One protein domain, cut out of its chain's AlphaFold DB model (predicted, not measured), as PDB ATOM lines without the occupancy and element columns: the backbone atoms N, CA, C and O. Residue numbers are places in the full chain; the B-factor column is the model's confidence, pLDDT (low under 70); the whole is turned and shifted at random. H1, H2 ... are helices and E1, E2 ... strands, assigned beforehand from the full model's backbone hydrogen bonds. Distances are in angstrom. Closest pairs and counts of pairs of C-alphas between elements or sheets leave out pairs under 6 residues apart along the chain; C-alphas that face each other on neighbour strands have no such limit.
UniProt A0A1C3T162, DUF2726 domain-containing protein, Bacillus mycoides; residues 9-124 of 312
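What this domain is: This is residues 9 to 124 of the 312 residues of the protein "DUF2726 domain-containing protein" of Bacillus mycoides (UniProt A0A1C3T162). A small hairpin of two short strands, E1 and E2, joins at one end of an elongated model to a long helix, H1, which leads to a loose cluster of three short helices, H2, H3 and H4; H5 follows beyond the cluster, and H6 sticks out at the far end. The long unnamed stretch 9 to 23 lies at the hairpin's end. The printed part has 116 residues, in the order E1 E2 H1 H2 H3 H4 H5 H6, with an antiparallel sheet E1 - E2, and is mostly helix. It is loose, with a radius of gyration of the C-alphas of 19.0 A, and spans 64 by 35 by 26 A.

How they stand to each other: E1, residues 24 to 26, and E2, residues 29 to 31, form an antiparallel hairpin, with N 24 and O 31 within hydrogen-bond range at 3.0 A. The closest C-alphas of E2 and H1, residues 34 to 52, are those of Phe 31 and Gly 37, 5.5 A apart. H1 is close to but not clearly touching H4, residues 85 to 92, with the C-alphas of Arg 46 and Leu 89 closest at 7.4 A. H2, residues 57 to 67, is close to but not clearly touching H4, with the C-alphas of Leu 61 and Leu 90 closest at 7.4 A. H3, residues 72 to 78, touches H4 about perpendicular at 78 degrees, with the C-alphas of Ile 72 and Ile 86 closest at 6.4 A. H5, residues 100 to 110, and H3 are near each other, with 7 pairs of C-alphas within 10 A. H6, residues 112 to 124, and H5 meet only through their link. In these six helices every O i to N i+4 pair is within hydrogen-bond range.

Where its parts are: E1 begins at C-alpha 24, (41.230, -29.811, 9.627). H1 measures 27.3 A, H2 14.7 A, H5 15.6 A and H6 18.3 A from first to last C-alpha. H6 ends at C-alpha 124, (77.540, -40.577, -26.902).

The domain as a whole: The two C-alphas farthest apart, of Arg 16 and Lys 124, are 64.7 A apart. Residues 111 to 124, of which 112 to 124 belong to H6, stand free. The printed part has no cut, and no link is long. pLDDT is under 70 in residues 19 to 22, 100 to 110 and 113 to 114.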
ATOM      1  N   THR A   9      29.963 -28.021  11.908       84.88
ATOM      2  CA  THR A   9      29.568 -29.311  11.330       84.88
ATOM      3  C   THR A   9      30.585 -29.768  10.289       84.88
ATOM      4  O   THR A   9      31.053 -28.981   9.465       84.88
ATOM      5  N   CYS A  10      30.944 -31.052  10.315       82.31
ATOM      6  CA  CYS A  10      31.862 -31.641   9.346       82.31
ATOM      7  C   CYS A  10      31.203 -31.721   7.972       82.31
ATOM      8  O   CYS A  10      30.213 -32.424   7.815       82.31
ATOM      9  N   MET A  11      31.806 -31.099   6.958       83.44
ATOM     10  CA  MET A  11      31.267 -31.113   5.587       83.44
ATOM     11  C   MET A  11      31.316 -32.482   4.891       83.44
ATOM     12  O   MET A  11      30.867 -32.604   3.757       83.44
ATOM     13  N   PHE A  12      31.904 -33.499   5.526       86.44
ATOM     14  CA  PHE A  12      31.963 -34.855   4.980       86.44
ATOM     15  C   PHE A  12      30.983 -35.812   5.662       86.44
ATOM     16  O   PHE A  12      30.249 -36.514   4.981       86.44
ATOM     17  N   CYS A  13      30.984 -35.863   6.998       87.00
ATOM     18  CA  CYS A  13      30.183 -36.820   7.771       87.00
ATOM     19  C   CYS A  13      29.034 -36.182   8.565       87.00
ATOM     20  O   CYS A  13      28.379 -36.879   9.329       87.00
ATOM     21  N   ASN A  14      28.814 -34.869   8.436       85.44
ATOM     22  CA  ASN A  14      27.759 -34.103   9.113       85.44
ATOM     23  C   ASN A  14      27.764 -34.148  10.654       85.44
ATOM     24  O   ASN A  14      26.838 -33.657  11.296       85.44
ATOM     25  N   VAL A  15      28.825 -34.671  11.270       85.50
ATOM     26  CA  VAL A  15      29.000 -34.671  12.729       85.50
ATOM     27  C   VAL A  15      29.351 -33.263  13.218       85.50
ATOM     28  O   VAL A  15      30.210 -32.597  12.629       85.50
ATOM     29  N   ARG A  16      28.713 -32.817  14.309       82.69
ATOM     30  CA  ARG A  16      29.064 -31.575  15.017       82.69
ATOM     31  C   ARG A  16      30.341 -31.769  15.832       82.69
ATOM     32  O   ARG A  16      30.490 -32.767  16.531       82.69
ATOM     33  N   PHE A  17      31.268 -30.822  15.748       78.12
ATOM     34  CA  PHE A  17      32.514 -30.834  16.506       78.12
ATOM     35  C   PHE A  17      32.901 -29.418  16.949       78.12
ATOM     36  O   PHE A  17      32.737 -28.446  16.213       78.12
ATOM     37  N   GLY A  18      33.425 -29.299  18.169       70.69
ATOM     38  CA  GLY A  18      34.061 -28.069  18.648       70.69
ATOM     39  C   GLY A  18      35.469 -27.907  18.072       70.69
ATOM     40  O   GLY A  18      36.028 -28.849  17.509       70.69
ATOM     41  N   ALA A  19      36.073 -26.732  18.244       60.97
ATOM     42  CA  ALA A  19      37.471 -26.470  17.894       60.97
ATOM     43  C   ALA A  19      38.448 -27.301  18.766       60.97
ATOM     44  O   ALA A  19      39.097 -26.773  19.662       60.97
ATOM     45  N   ARG A  20      38.517 -28.622  18.552       59.16
ATOM     46  CA  ARG A  20      39.526 -29.528  19.132       59.16
ATOM     47  C   ARG A  20      40.872 -29.345  18.416       59.16
ATOM     48  O   ARG A  20      40.895 -28.892  17.279       59.16
ATOM     49  N   ALA A  21      41.988 -29.747  19.023       56.59
ATOM     50  CA  ALA A  21      43.322 -29.623  18.413       56.59
ATOM     51  C   ALA A  21      43.468 -30.320  17.033       56.59
ATOM     52  O   ALA A  21      44.309 -29.918  16.233       56.59
ATOM     53  N   ASP A  22      42.613 -31.303  16.720       61.72
ATOM     54  CA  ASP A  22      42.758 -32.186  15.550       61.72
ATOM     55  C   ASP A  22      41.819 -31.897  14.361       61.72
ATOM     56  O   ASP A  22      41.814 -32.653  13.378       61.72
ATOM     57  N   TYR A  23      41.009 -30.828  14.401       74.06
ATOM     58  CA  TYR A  23      40.169 -30.497  13.243       74.06
ATOM     59  C   TYR A  23      41.008 -29.987  12.068       74.06
ATOM     60  O   TYR A  23      42.020 -29.307  12.229       74.06
ATOM     61  N   VAL A  24      40.550 -30.266  10.845       77.50
ATOM     62  CA  VAL A  24      41.230 -29.811   9.627       77.50
ATOM     63  C   VAL A  24      40.383 -28.781   8.910       77.50
ATOM     64  O   VAL A  24      39.251 -29.050   8.504       77.50
ATOM     65  N   ARG A  25      40.956 -27.597   8.697       77.75
ATOM     66  CA  ARG A  25      40.402 -26.587   7.796       77.75
ATOM     67  C   ARG A  25      41.059 -26.726   6.429       77.75
ATOM     68  O   ARG A  25      42.280 -26.696   6.314       77.75
ATOM     69  N   LYS A  26      40.248 -26.852   5.384       74.81
ATOM     70  CA  LYS A  26      40.679 -26.669   3.991       74.81
ATOM     71  C   LYS A  26      40.021 -25.406   3.446       74.81
ATOM     72  O   LYS A  26      39.028 -24.943   4.002       74.81
ATOM     73  N   GLY A  27      40.536 -24.863   2.342       76.06
ATOM     74  CA  GLY A  27      40.016 -23.619   1.749       76.06
ATOM     75  C   GLY A  27      38.518 -23.628   1.399       76.06
ATOM     76  O   GLY A  27      37.942 -22.573   1.194       76.06
ATOM     77  N   TRP A  28      37.877 -24.800   1.373       78.69
ATOM     78  CA  TRP A  28      36.476 -25.006   0.997       78.69
ATOM     79  C   TRP A  28      35.632 -25.680   2.092       78.69
ATOM     80  O   TRP A  28      34.507 -26.073   1.812       78.69
ATOM     81  N   GLY A  29      36.162 -25.871   3.310       82.44
ATOM     82  CA  GLY A  29      35.392 -26.525   4.372       82.44
ATOM     83  C   GLY A  29      36.146 -26.864   5.654       82.44
ATOM     84  O   GLY A  29      37.378 -26.811   5.713       82.44
ATOM     85  N   ARG A  30      35.386 -27.238   6.691       85.19
ATOM     86  CA  ARG A  30      35.903 -27.732   7.977       85.19
ATOM     87  C   ARG A  30      35.556 -29.211   8.157       85.19
ATOM     88  O   ARG A  30      34.452 -29.643   7.822       85.19
ATOM     89  N   PHE A  31      36.502 -29.976   8.693       87.38
ATOM     90  CA  PHE A  31      36.389 -31.423   8.865       87.38
ATOM     91  C   PHE A  31      36.766 -31.829  10.287       87.38
ATOM     92  O   PHE A  31      37.751 -31.324  10.827       87.38
ATOM     93  N   CYS A  32      36.016 -32.774  10.861       85.94
ATOM     94  CA  CYS A  32      36.234 -33.257  12.229       85.94
ATOM     95  C   CYS A  32      37.553 -34.029  12.410       85.94
ATOM     96  O   CYS A  32      37.993 -34.214  13.538       85.94
ATOM     97  N   SER A  33      38.185 -34.473  11.317       87.06
ATOM     98  CA  SER A  33      39.481 -35.158  11.325       87.06
ATOM     99  C   SER A  33      40.218 -35.015   9.987       87.06
ATOM    100  O   SER A  33      39.620 -34.682   8.952       87.06
ATOM    101  N   LYS A  34      41.523 -35.330   9.985       85.12
ATOM    102  CA  LYS A  34      42.340 -35.458   8.761       85.12
ATOM    103  C   LYS A  34      41.728 -36.447   7.769       85.12
ATOM    104  O   LYS A  34      41.637 -36.123   6.584       85.12
ATOM    105  N   ASP A  35      41.230 -37.583   8.248       87.12
ATOM    106  CA  ASP A  35      40.614 -38.614   7.409       87.12
ATOM    107  C   ASP A  35      39.355 -38.123   6.706       87.12
ATOM    108  O   ASP A  35      39.225 -38.309   5.495       87.12
ATOM    109  N   CYS A  36      38.463 -37.428   7.418       86.56
ATOM    110  CA  CYS A  36      37.293 -36.809   6.795       86.56
ATOM    111  C   CYS A  36      37.713 -35.788   5.732       86.56
ATOM    112  O   CYS A  36      37.174 -35.786   4.626       86.56
ATOM    113  N   GLY A  37      38.739 -34.982   6.014       86.38
ATOM    114  CA  GLY A  37      39.294 -34.052   5.034       86.38
ATOM    115  C   GLY A  37      39.898 -34.743   3.805       86.38
ATOM    116  O   GLY A  37      39.819 -34.203   2.697       86.38
ATOM    117  N   TYR A  38      40.530 -35.910   3.956       87.56
ATOM    118  CA  TYR A  38      41.079 -36.682   2.836       87.56
ATOM    119  C   TYR A  38      39.995 -37.380   2.017       87.56
ATOM    120  O   TYR A  38      40.060 -37.319   0.788       87.56
ATOM    121  N   LYS A  39      39.001 -37.995   2.671       88.12
ATOM    122  CA  LYS A  39      37.854 -38.623   2.002       88.12
ATOM    123  C   LYS A  39      37.054 -37.591   1.210       88.12
ATOM    124  O   LYS A  39      36.833 -37.796   0.023       88.12
ATOM    125  N   ALA A  40      36.765 -36.432   1.801       87.31
ATOM    126  CA  ALA A  40      36.082 -35.339   1.109       87.31
ATOM    127  C   ALA A  40      36.859 -34.828  -0.112       87.31
ATOM    128  O   ALA A  40      36.284 -34.575  -1.167       87.31
ATOM    129  N   ALA A  41      38.184 -34.688   0.005       87.12
ATOM    130  CA  ALA A  41      39.017 -34.264  -1.117       87.12
ATOM    131  C   ALA A  41      39.039 -35.296  -2.255       87.12
ATOM    132  O   ALA A  41      39.054 -34.905  -3.418       87.12
ATOM    133  N   PHE A  42      39.037 -36.592  -1.929       90.56
ATOM    134  CA  PHE A  42      38.916 -37.651  -2.929       90.56
ATOM    135  C   PHE A  42      37.538 -37.631  -3.596       90.56
ATOM    136  O   PHE A  42      37.478 -37.634  -4.820       90.56
ATOM    137  N   GLU A  43      36.465 -37.519  -2.814       89.62
ATOM    138  CA  GLU A  43      35.088 -37.495  -3.312       89.62
ATOM    139  C   GLU A  43      34.848 -36.332  -4.278       89.62
ATOM    140  O   GLU A  43      34.305 -36.513  -5.363       89.62
ATOM    141  N   LYS A  44      35.373 -35.145  -3.949       89.44
ATOM    142  CA  LYS A  44      35.316 -33.974  -4.833       89.44
ATOM    143  C   LYS A  44      35.999 -34.224  -6.183       89.44
ATOM    144  O   LYS A  44      35.500 -33.781  -7.214       89.44
ATOM    145  N   VAL A  45      37.139 -34.917  -6.186       90.12
ATOM    146  CA  VAL A  45      37.858 -35.274  -7.421       90.12
ATOM    147  C   VAL A  45      37.120 -36.378  -8.183       90.12
ATOM    148  O   VAL A  45      37.008 -36.281  -9.398       90.12
ATOM    149  N   ARG A  46      36.583 -37.387  -7.486       92.88
ATOM    150  CA  ARG A  46      35.798 -38.485  -8.068       92.88
ATOM    151  C   ARG A  46      34.566 -37.959  -8.799       92.88
ATOM    152  O   ARG A  46      34.432 -38.221  -9.986       92.88
ATOM    153  N   LEU A  47      33.742 -37.152  -8.126       90.94
ATOM    154  CA  LEU A  47      32.521 -36.569  -8.693       90.94
ATOM    155  C   LEU A  47      32.813 -35.654  -9.887       90.94
ATOM    156  O   LEU A  47      32.074 -35.661 -10.869       90.94
ATOM    157  N   ARG A  48      33.908 -34.881  -9.831       93.38
ATOM    158  CA  ARG A  48      34.362 -34.072 -10.970       93.38
ATOM    159  C   ARG A  48      34.648 -34.960 -12.185       93.38
ATOM    160  O   ARG A  48      34.118 -34.690 -13.254       93.38
ATOM    161  N   ILE A  49      35.450 -36.010 -12.004       91.19
ATOM    162  CA  ILE A  49      35.825 -36.925 -13.092       91.19
ATOM    163  C   ILE A  49      34.592 -37.701 -13.595       91.19
ATOM    164  O   ILE A  49      34.408 -37.831 -14.798       91.19
ATOM    165  N   GLU A  50      33.709 -38.182 -12.716       90.44
ATOM    166  CA  GLU A  50      32.456 -38.836 -13.134       90.44
ATOM    167  C   GLU A  50      31.607 -37.932 -14.025       90.44
ATOM    168  O   GLU A  50      31.134 -38.380 -15.071       90.44
ATOM    169  N   LYS A  51      31.472 -36.654 -13.658       90.81
ATOM    170  CA  LYS A  51      30.731 -35.670 -14.449       90.81
ATOM    171  C   LYS A  51      31.391 -35.395 -15.804       90.81
ATOM    172  O   LYS A  51      30.692 -35.348 -16.809       90.81
ATOM    173  N   GLU A  52      32.714 -35.236 -15.839       90.81
ATOM    174  CA  GLU A  52      33.489 -35.036 -17.079       90.81
ATOM    175  C   GLU A  52      33.366 -36.229 -18.046       90.81
ATOM    176  O   GLU A  52      33.483 -36.057 -19.257       90.81
ATOM    177  N   HIS A  53      33.075 -37.425 -17.525       88.38
ATOM    178  CA  HIS A  53      32.961 -38.669 -18.289       88.38
ATOM    179  C   HIS A  53      31.533 -39.245 -18.322       88.38
ATOM    180  O   HIS A  53      31.363 -40.462 -18.427       88.38
ATOM    181  N   ASN A  54      30.500 -38.397 -18.245       87.81
ATOM    182  CA  ASN A  54      29.085 -38.781 -18.393       87.81
ATOM    183  C   ASN A  54      28.659 -39.977 -17.515       87.81
ATOM    184  O   ASN A  54      27.923 -40.854 -17.963       87.81
ATOM    185  N   ASN A  55      29.148 -40.044 -16.273       85.00
ATOM    186  CA  ASN A  55      28.901 -41.128 -15.313       85.00
ATOM    187  C   ASN A  55      29.380 -42.528 -15.757       85.00
ATOM    188  O   ASN A  55      29.018 -43.527 -15.140       85.00
ATOM    189  N   LYS A  56      30.249 -42.627 -16.774       90.00
ATOM    190  CA  LYS A  56      30.820 -43.897 -17.273       90.00
ATOM    191  C   LYS A  56      32.245 -44.173 -16.782       90.00
ATOM    192  O   LYS A  56      32.990 -44.940 -17.389       90.00
ATOM    193  N   LEU A  57      32.653 -43.566 -15.665       90.75
ATOM    194  CA  LEU A  57      34.029 -43.669 -15.163       90.75
ATOM    195  C   LEU A  57      34.441 -45.115 -14.826       90.75
ATOM    196  O   LEU A  57      35.570 -45.512 -15.109       90.75
ATOM    197  N   ALA A  58      33.533 -45.916 -14.263       90.88
ATOM    198  CA  ALA A  58      33.800 -47.322 -13.949       90.88
ATOM    199  C   ALA A  58      34.078 -48.161 -15.211       90.88
ATOM    200  O   ALA A  58      35.017 -48.956 -15.233       90.88
ATOM    201  N   GLU A  59      33.285 -47.956 -16.266       92.12
ATOM    202  CA  GLU A  59      33.435 -48.633 -17.559       92.12
ATOM    203  C   GLU A  59      34.757 -48.239 -18.228       92.12
ATOM    204  O   GLU A  59      35.539 -49.108 -18.609       92.12
ATOM    205  N   LEU A  60      35.073 -46.939 -18.249       93.19
ATOM    206  CA  LEU A  60      36.344 -46.427 -18.765       93.19
ATOM    207  C   LEU A  60      37.536 -47.050 -18.036       93.19
ATOM    208  O   LEU A  60      38.480 -47.511 -18.677       93.19
ATOM    209  N   LEU A  61      37.502 -47.097 -16.701       92.62
ATOM    210  CA  LEU A  61      38.581 -47.698 -15.919       92.62
ATOM    211  C   LEU A  61      38.722 -49.192 -16.214       92.62
ATOM    212  O   LEU A  61      39.850 -49.651 -16.364       92.62
ATOM    213  N   ARG A  62      37.626 -49.947 -16.358       92.06
ATOM    214  CA  ARG A  62      37.695 -51.370 -16.730       92.06
ATOM    215  C   ARG A  62      38.326 -51.558 -18.105       92.06
ATOM    216  O   ARG A  62      39.292 -52.306 -18.224       92.06
ATOM    217  N   THR A  63      37.871 -50.830 -19.118       91.38
ATOM    218  CA  THR A  63      38.410 -50.955 -20.477       91.38
ATOM    219  C   THR A  63      39.876 -50.539 -20.534       91.38
ATOM    220  O   THR A  63      40.742 -51.315 -20.934       91.38
ATOM    221  N   ARG A  64      40.201 -49.343 -20.040       92.81
ATOM    222  CA  ARG A  64      41.557 -48.795 -20.139       92.81
ATOM    223  C   ARG A  64      42.545 -49.539 -19.240       92.81
ATOM    224  O   ARG A  64      43.653 -49.848 -19.670       92.81
ATOM    225  N   TYR A  65      42.183 -49.833 -17.987       91.12
ATOM    226  CA  TYR A  65      43.090 -50.468 -17.025       91.12
ATOM    227  C   TYR A  65      43.118 -51.996 -17.132       91.12
ATOM    228  O   TYR A  65      44.188 -52.577 -16.980       91.12
ATOM    229  N   VAL A  66      42.000 -52.679 -17.366       87.25
ATOM    230  CA  VAL A  66      41.996 -54.152 -17.384       87.25
ATOM    231  C   VAL A  66      42.304 -54.666 -18.788       87.25
ATOM    232  O   VAL A  66      43.248 -55.433 -18.951       87.25
ATOM    233  N   ILE A  67      41.573 -54.189 -19.798       86.81
ATOM    234  CA  ILE A  67      41.659 -54.710 -21.173       86.81
ATOM    235  C   ILE A  67      42.885 -54.143 -21.895       86.81
ATOM    236  O   ILE A  67      43.785 -54.876 -22.297       86.81
ATOM    237  N   GLU A  68      42.971 -52.820 -22.009       88.12
ATOM    238  CA  GLU A  68      44.016 -52.145 -22.794       88.12
ATOM    239  C   GLU A  68      45.340 -51.982 -22.033       88.12
ATOM    240  O   GLU A  68      46.319 -51.437 -22.548       88.12
ATOM    241  N   ARG A  69      45.379 -52.449 -20.781       87.50
ATOM    242  CA  ARG A  69      46.551 -52.433 -19.900       87.50
ATOM    243  C   ARG A  69      47.214 -51.053 -19.730       87.50
ATOM    244  O   ARG A  69      48.394 -50.980 -19.362       87.50
ATOM    245  N   ALA A  70      46.456 -49.960 -19.856       87.38
ATOM    246  CA  ALA A  70      46.942 -48.589 -19.698       87.38
ATOM    247  C   ALA A  70      47.642 -48.370 -18.346       87.38
ATOM    248  O   ALA A  70      47.263 -48.939 -17.316       87.38
ATOM    249  N   THR A  71      48.691 -47.551 -18.328       86.88
ATOM    250  CA  THR A  71      49.464 -47.294 -17.106       86.88
ATOM    251  C   THR A  71      48.725 -46.311 -16.191       86.88
ATOM    252  O   THR A  71      47.942 -45.481 -16.653       86.88
ATOM    253  N   ILE A  72      49.018 -46.328 -14.882       87.31
ATOM    254  CA  ILE A  72      48.481 -45.322 -13.938       87.31
ATOM    255  C   ILE A  72      48.793 -43.901 -14.425       87.31
ATOM    256  O   ILE A  72      47.964 -43.007 -14.300       87.31
ATOM    257  N   LYS A  73      49.972 -43.690 -15.018       85.56
ATOM    258  CA  LYS A  73      50.397 -42.382 -15.519       85.56
ATOM    259  C   LYS A  73      49.587 -41.942 -16.739       85.56
ATOM    260  O   LYS A  73      49.249 -40.765 -16.840       85.56
ATOM    261  N   GLN A  74      49.288 -42.866 -17.651       87.62
ATOM    262  CA  GLN A  74      48.433 -42.600 -18.810       87.62
ATOM    263  C   GLN A  74      47.019 -42.222 -18.360       87.62
ATOM    264  O   GLN A  74      46.528 -41.168 -18.753       87.62
ATOM    265  N   LEU A  75      46.439 -43.002 -17.444       89.81
ATOM    266  CA  LEU A  75      45.123 -42.724 -16.862       89.81
ATOM    267  C   LEU A  75      45.087 -41.392 -16.106       89.81
ATOM    268  O   LEU A  75      44.131 -40.640 -16.221       89.81
ATOM    269  N   CYS A  76      46.142 -41.049 -15.366       90.31
ATOM    270  CA  CYS A  76      46.233 -39.753 -14.696       90.31
ATOM    271  C   CYS A  76      46.240 -38.572 -15.658       90.31
ATOM    272  O   CYS A  76      45.662 -37.533 -15.343       90.31
ATOM    273  N   LYS A  77      46.900 -38.724 -16.810       89.06
ATOM    274  CA  LYS A  77      46.919 -37.695 -17.849       89.06
ATOM    275  C   LYS A  77      45.547 -37.559 -18.511       89.06
ATOM    276  O   LYS A  77      45.109 -36.439 -18.733       89.06
ATOM    277  N   GLU A  78      44.896 -38.683 -18.798       89.69
ATOM    278  CA  GLU A  78      43.567 -38.747 -19.418       89.69
ATOM    279  C   GLU A  78      42.481 -38.163 -18.502       89.69
ATOM    280  O   GLU A  78      41.706 -37.321 -18.931       89.69
ATOM    281  N   LEU A  79      42.499 -38.523 -17.214       90.81
ATOM    282  CA  LEU A  79      41.515 -38.096 -16.209       90.81
ATOM    283  C   LEU A  79      41.915 -36.815 -15.450       90.81
ATOM    284  O   LEU A  79      41.341 -36.502 -14.404       90.81
ATOM    285  N   ASN A  80      42.973 -36.131 -15.902       90.88
ATOM    286  CA  ASN A  80      43.546 -34.928 -15.288       90.88
ATOM    287  C   ASN A  80      43.602 -34.989 -13.743       90.88
ATOM    288  O   ASN A  80      43.034 -34.158 -13.014       90.88
ATOM    289  N   CYS A  81      44.239 -36.037 -13.216       90.06
ATOM    290  CA  CYS A  81      44.306 -36.298 -11.781       90.06
ATOM    291  C   CYS A  81      45.700 -36.734 -11.316       90.06
ATOM    292  O   CYS A  81      46.570 -37.120 -12.092       90.06
ATOM    293  N   HIS A  82      45.926 -36.676 -10.003       88.56
ATOM    294  CA  HIS A  82      47.204 -37.069  -9.411       88.56
ATOM    295  C   HIS A  82      47.388 -38.600  -9.414       88.56
ATOM    296  O   HIS A  82      46.420 -39.327  -9.196       88.56
ATOM    297  N   ASN A  83      48.630 -39.096  -9.507       83.88
ATOM    298  CA  ASN A  83      48.986 -40.535  -9.533       83.88
ATOM    299  C   ASN A  83      48.382 -41.377  -8.401       83.88
ATOM    300  O   ASN A  83      48.090 -42.555  -8.571       83.88
ATOM    301  N   ARG A  84      48.172 -40.768  -7.229       87.12
ATOM    302  CA  ARG A  84      47.567 -41.431  -6.057       87.12
ATOM    303  C   ARG A  84      46.041 -41.579  -6.154       87.12
ATOM    304  O   ARG A  84      45.452 -42.196  -5.275       87.12
ATOM    305  N   THR A  85      45.408 -40.989  -7.167       89.81
ATOM    306  CA  THR A  85      43.947 -40.974  -7.350       89.81
ATOM    307  C   THR A  85      43.472 -42.251  -8.034       89.81
ATOM    308  O   THR A  85      42.523 -42.857  -7.557       89.81
ATOM    309  N   ILE A  86      44.172 -42.715  -9.076       91.56
ATOM    310  CA  ILE A  86      43.786 -43.919  -9.832       91.56
ATOM    311  C   ILE A  86      43.696 -45.164  -8.941       91.56
ATOM    312  O   ILE A  86      42.650 -45.801  -8.969       91.56
ATOM    313  N   PRO A  87      44.678 -45.494  -8.072       90.56
ATOM    314  CA  PRO A  87      44.545 -46.655  -7.186       90.56
ATOM    315  C   PRO A  87      43.329 -46.576  -6.258       90.56
ATOM    316  O   PRO A  87      42.725 -47.594  -5.934       90.56
ATOM    317  N   LYS A  88      42.951 -45.361  -5.836       91.50
ATOM    318  CA  LYS A  88      41.766 -45.141  -5.001       91.50
ATOM    319  C   LYS A  88      40.472 -45.303  -5.797       91.50
ATOM    320  O   LYS A  88      39.531 -45.869  -5.262       91.50
ATOM    321  N   LEU A  89      40.438 -44.845  -7.052       92.75
ATOM    322  CA  LEU A  89      39.303 -45.054  -7.958       92.75
ATOM    323  C   LEU A  89      39.115 -46.538  -8.289       92.75
ATOM    324  O   LEU A  89      37.999 -47.028  -8.208       92.75
ATOM    325  N   LEU A  90      40.200 -47.264  -8.578       92.62
ATOM    326  CA  LEU A  90      40.146 -48.711  -8.804       92.62
ATOM    327  C   LEU A  90      39.551 -49.433  -7.590       92.62
ATOM    328  O   LEU A  90      38.609 -50.196  -7.743       92.62
ATOM    329  N   LYS A  91      40.021 -49.106  -6.377       91.94
ATOM    330  CA  LYS A  91      39.450 -49.647  -5.136       91.94
ATOM    331  C   LYS A  91      37.978 -49.258  -4.937       91.94
ATOM    332  O   LYS A  91      37.217 -50.056  -4.412       91.94
ATOM    333  N   TYR A  92      37.587 -48.040  -5.313       91.56
ATOM    334  CA  TYR A  92      36.214 -47.551  -5.157       91.56
ATOM    335  C   TYR A  92      35.218 -48.311  -6.045       91.56
ATOM    336  O   TYR A  92      34.125 -48.621  -5.589       91.56
ATOM    337  N   TYR A  93      35.602 -48.640  -7.284       92.12
ATOM    338  CA  TYR A  93      34.764 -49.401  -8.226       92.12
ATOM    339  C   TYR A  93      34.994 -50.919  -8.182       92.12
ATOM    340  O   TYR A  93      34.599 -51.616  -9.118       92.12
ATOM    341  N   ASP A  94      35.659 -51.416  -7.136       91.88
ATOM    342  CA  ASP A  94      35.980 -52.836  -6.954       91.88
ATOM    343  C   ASP A  94      36.735 -53.461  -8.146       91.88
ATOM    344  O   ASP A  94      36.473 -54.571  -8.602       91.88
ATOM    345  N   ILE A  95      37.682 -52.706  -8.709       91.62
ATOM    346  CA  ILE A  95      38.558 -53.160  -9.792       91.62
ATOM    347  C   ILE A  95      39.877 -53.631  -9.177       91.62
ATOM    348  O   ILE A  95      40.608 -52.846  -8.559       91.62
ATOM    349  N   SER A  96      40.211 -54.906  -9.390       87.56
ATOM    350  CA  SER A  96      41.452 -55.509  -8.904       87.56
ATOM    351  C   SER A  96      42.673 -54.748  -9.418       87.56
ATOM    352  O   SER A  96      42.867 -54.575 -10.625       87.56
ATOM    353  N   VAL A  97      43.531 -54.309  -8.499       86.06
ATOM    354  CA  VAL A  97      44.797 -53.672  -8.868       86.06
ATOM    355  C   VAL A  97      45.770 -54.758  -9.318       86.06
ATOM    356  O   VAL A  97      45.939 -55.750  -8.616       86.06
ATOM    357  N   ARG A  98      46.450 -54.534 -10.446       83.81
ATOM    358  CA  ARG A  98      47.462 -55.452 -10.987       83.81
ATOM    359  C   ARG A  98      48.503 -55.840  -9.937       83.81
ATOM    360  O   ARG A  98      48.894 -54.997  -9.111       83.81
ATOM    361  N   ASP A  99      48.964 -57.083 -10.011       78.38
ATOM    362  CA  ASP A  99      50.026 -57.614  -9.160       78.38
ATOM    363  C   ASP A  99      51.394 -56.974  -9.466       78.38
ATOM    364  O   ASP A  99      51.547 -56.136 -10.364       78.38
ATOM    365  N   ASN A 100      52.411 -57.319  -8.676       69.69
ATOM    366  CA  ASN A 100      53.739 -56.723  -8.824       69.69
ATOM    367  C   ASN A 100      54.385 -57.032 -10.185       69.69
ATOM    368  O   ASN A 100      55.011 -56.139 -10.757       69.69
ATOM    369  N   SER A 101      54.217 -58.239 -10.730       63.75
ATOM    370  CA  SER A 101      54.752 -58.622 -12.043       63.75
ATOM    371  C   SER A 101      54.163 -57.771 -13.165       63.75
ATOM    372  O   SER A 101      54.898 -57.182 -13.960       63.75
ATOM    373  N   GLU A 102      52.843 -57.625 -13.198       63.50
ATOM    374  CA  GLU A 102      52.153 -56.843 -14.216       63.50
ATOM    375  C   GLU A 102      52.450 -55.341 -14.101       63.50
ATOM    376  O   GLU A 102      52.611 -54.652 -15.114       63.50
ATOM    377  N   ARG A 103      52.594 -54.817 -12.874       65.81
ATOM    378  CA  ARG A 103      53.049 -53.432 -12.647       65.81
ATOM    379  C   ARG A 103      54.437 -53.196 -13.226       65.81
ATOM    380  O   ARG A 103      54.649 -52.166 -13.869       65.81
ATOM    381  N   VAL A 104      55.360 -54.138 -13.025       66.25
ATOM    382  CA  VAL A 104      56.715 -54.064 -13.583       66.25
ATOM    383  C   VAL A 104      56.644 -54.053 -15.108       66.25
ATOM    384  O   VAL A 104      57.157 -53.120 -15.718       66.25
ATOM    385  N   VAL A 105      55.942 -54.996 -15.739       69.06
ATOM    386  CA  VAL A 105      55.815 -55.055 -17.211       69.06
ATOM    387  C   VAL A 105      55.306 -53.731 -17.796       69.06
ATOM    388  O   VAL A 105      55.850 -53.210 -18.768       69.06
ATOM    389  N   VAL A 106      54.308 -53.123 -17.166       67.38
ATOM    390  CA  VAL A 106      53.693 -51.880 -17.650       67.38
ATOM    391  C   VAL A 106      54.587 -50.661 -17.396       67.38
ATOM    392  O   VAL A 106      54.682 -49.762 -18.235       67.38
ATOM    393  N   GLN A 107      55.331 -50.647 -16.289       67.12
ATOM    394  CA  GLN A 107      56.356 -49.635 -16.026       67.12
ATOM    395  C   GLN A 107      57.483 -49.669 -17.074       67.12
ATOM    396  O   GLN A 107      58.058 -48.625 -17.400       67.12
ATOM    397  N   TRP A 108      57.797 -50.841 -17.633       65.38
ATOM    398  CA  TRP A 108      58.773 -50.966 -18.718       65.38
ATOM    399  C   TRP A 108      58.294 -50.309 -20.019       65.38
ATOM    400  O   TRP A 108      59.114 -49.703 -20.716       65.38
ATOM    401  N   ILE A 109      56.989 -50.356 -20.308       67.69
ATOM    402  CA  ILE A 109      56.374 -49.690 -21.469       67.69
ATOM    403  C   ILE A 109      56.539 -48.165 -21.351       67.69
ATOM    404  O   ILE A 109      57.064 -47.525 -22.264       67.69
ATOM    405  N   ASP A 110      56.207 -47.589 -20.192       65.06
ATOM    406  CA  ASP A 110      56.349 -46.145 -19.936       65.06
ATOM    407  C   ASP A 110      57.815 -45.671 -19.944       65.06
ATOM    408  O   ASP A 110      58.120 -44.530 -20.309       65.06
ATOM    409  N   ASN A 111      58.754 -46.547 -19.574       71.00
ATOM    410  CA  ASN A 111      60.182 -46.237 -19.566       71.00
ATOM    411  C   ASN A 111      60.867 -46.391 -20.931       71.00
ATOM    412  O   ASN A 111      62.054 -46.075 -21.025       71.00
ATOM    413  N   LYS A 112      60.176 -46.810 -22.001       71.94
ATOM    414  CA  LYS A 112      60.786 -46.990 -23.335       71.94
ATOM    415  C   LYS A 112      61.513 -45.730 -23.825       71.94
ATOM    416  O   LYS A 112      62.687 -45.804 -24.185       71.94
ATOM    417  N   LYS A 113      60.880 -44.554 -23.710       67.94
ATOM    418  CA  LYS A 113      61.505 -43.256 -24.049       67.94
ATOM    419  C   LYS A 113      62.726 -42.949 -23.177       67.94
ATOM    420  O   LYS A 113      63.753 -42.506 -23.682       67.94
ATOM    421  N   ARG A 114      62.653 -43.226 -21.869       67.81
ATOM    422  CA  ARG A 114      63.797 -43.073 -20.953       67.81
ATOM    423  C   ARG A 114      64.953 -43.999 -21.328       67.81
ATOM    424  O   ARG A 114      66.100 -43.568 -21.276       67.81
ATOM    425  N   ARG A 115      64.670 -45.233 -21.752       72.06
ATOM    426  CA  ARG A 115      65.682 -46.194 -22.219       72.06
ATOM    427  C   ARG A 115      66.320 -45.753 -23.528       72.06
ATOM    428  O   ARG A 115      67.532 -45.868 -23.658       72.06
ATOM    429  N   GLU A 116      65.553 -45.205 -24.467       78.06
ATOM    430  CA  GLU A 116      66.102 -44.627 -25.702       78.06
ATOM    431  C   GLU A 116      67.025 -43.439 -25.420       78.06
ATOM    432  O   GLU A 116      68.131 -43.379 -25.958       78.06
ATOM    433  N   VAL A 117      66.615 -42.526 -24.536       77.75
ATOM    434  CA  VAL A 117      67.457 -41.401 -24.103       77.75
ATOM    435  C   VAL A 117      68.713 -41.911 -23.400       77.75
ATOM    436  O   VAL A 117      69.815 -41.516 -23.772       77.75
ATOM    437  N   ALA A 118      68.582 -42.845 -22.455       75.81
ATOM    438  CA  ALA A 118      69.718 -43.455 -21.769       75.81
ATOM    439  C   ALA A 118      70.673 -44.139 -22.756       75.81
ATOM    440  O   ALA A 118      71.882 -43.946 -22.673       75.81
ATOM    441  N   ARG A 119      70.150 -44.869 -23.748       76.62
ATOM    442  CA  ARG A 119      70.944 -45.512 -24.803       76.62
ATOM    443  C   ARG A 119      71.705 -44.490 -25.641       76.62
ATOM    444  O   ARG A 119      72.885 -44.699 -25.903       76.62
ATOM    445  N   LYS A 120      71.071 -43.374 -26.018       81.00
ATOM    446  CA  LYS A 120      71.720 -42.268 -26.745       81.00
ATOM    447  C   LYS A 120      72.809 -41.598 -25.905       81.00
ATOM    448  O   LYS A 120      73.893 -41.342 -26.421       81.00
ATOM    449  N   VAL A 121      72.555 -41.357 -24.618       80.94
ATOM    450  CA  VAL A 121      73.531 -40.777 -23.676       80.94
ATOM    451  C   VAL A 121      74.725 -41.711 -23.482       80.94
ATOM    452  O   VAL A 121      75.866 -41.278 -23.611       80.94
ATOM    453  N   ILE A 122      74.476 -43.000 -23.241       72.06
ATOM    454  CA  ILE A 122      75.515 -44.027 -23.112       72.06
ATOM    455  C   ILE A 122      76.315 -44.135 -24.414       72.06
ATOM    456  O   ILE A 122      77.537 -44.100 -24.377       72.06
ATOM    457  N   SER A 123      75.649 -44.191 -25.570       73.31
ATOM    458  CA  SER A 123      76.303 -44.245 -26.882       73.31
ATOM    459  C   SER A 123      77.186 -43.020 -27.143       73.31
ATOM    460  O   SER A 123      78.335 -43.191 -27.539       73.31
ATOM    461  N   LYS A 124      76.717 -41.799 -26.839       78.50
ATOM    462  CA  LYS A 124      77.540 -40.577 -26.902       78.50
ATOM    463  C   LYS A 124      78.733 -40.637 -25.944       78.50
ATOM    464  O   LYS A 124      79.841 -40.321 -26.351       78.50
TER     465      LYS A 124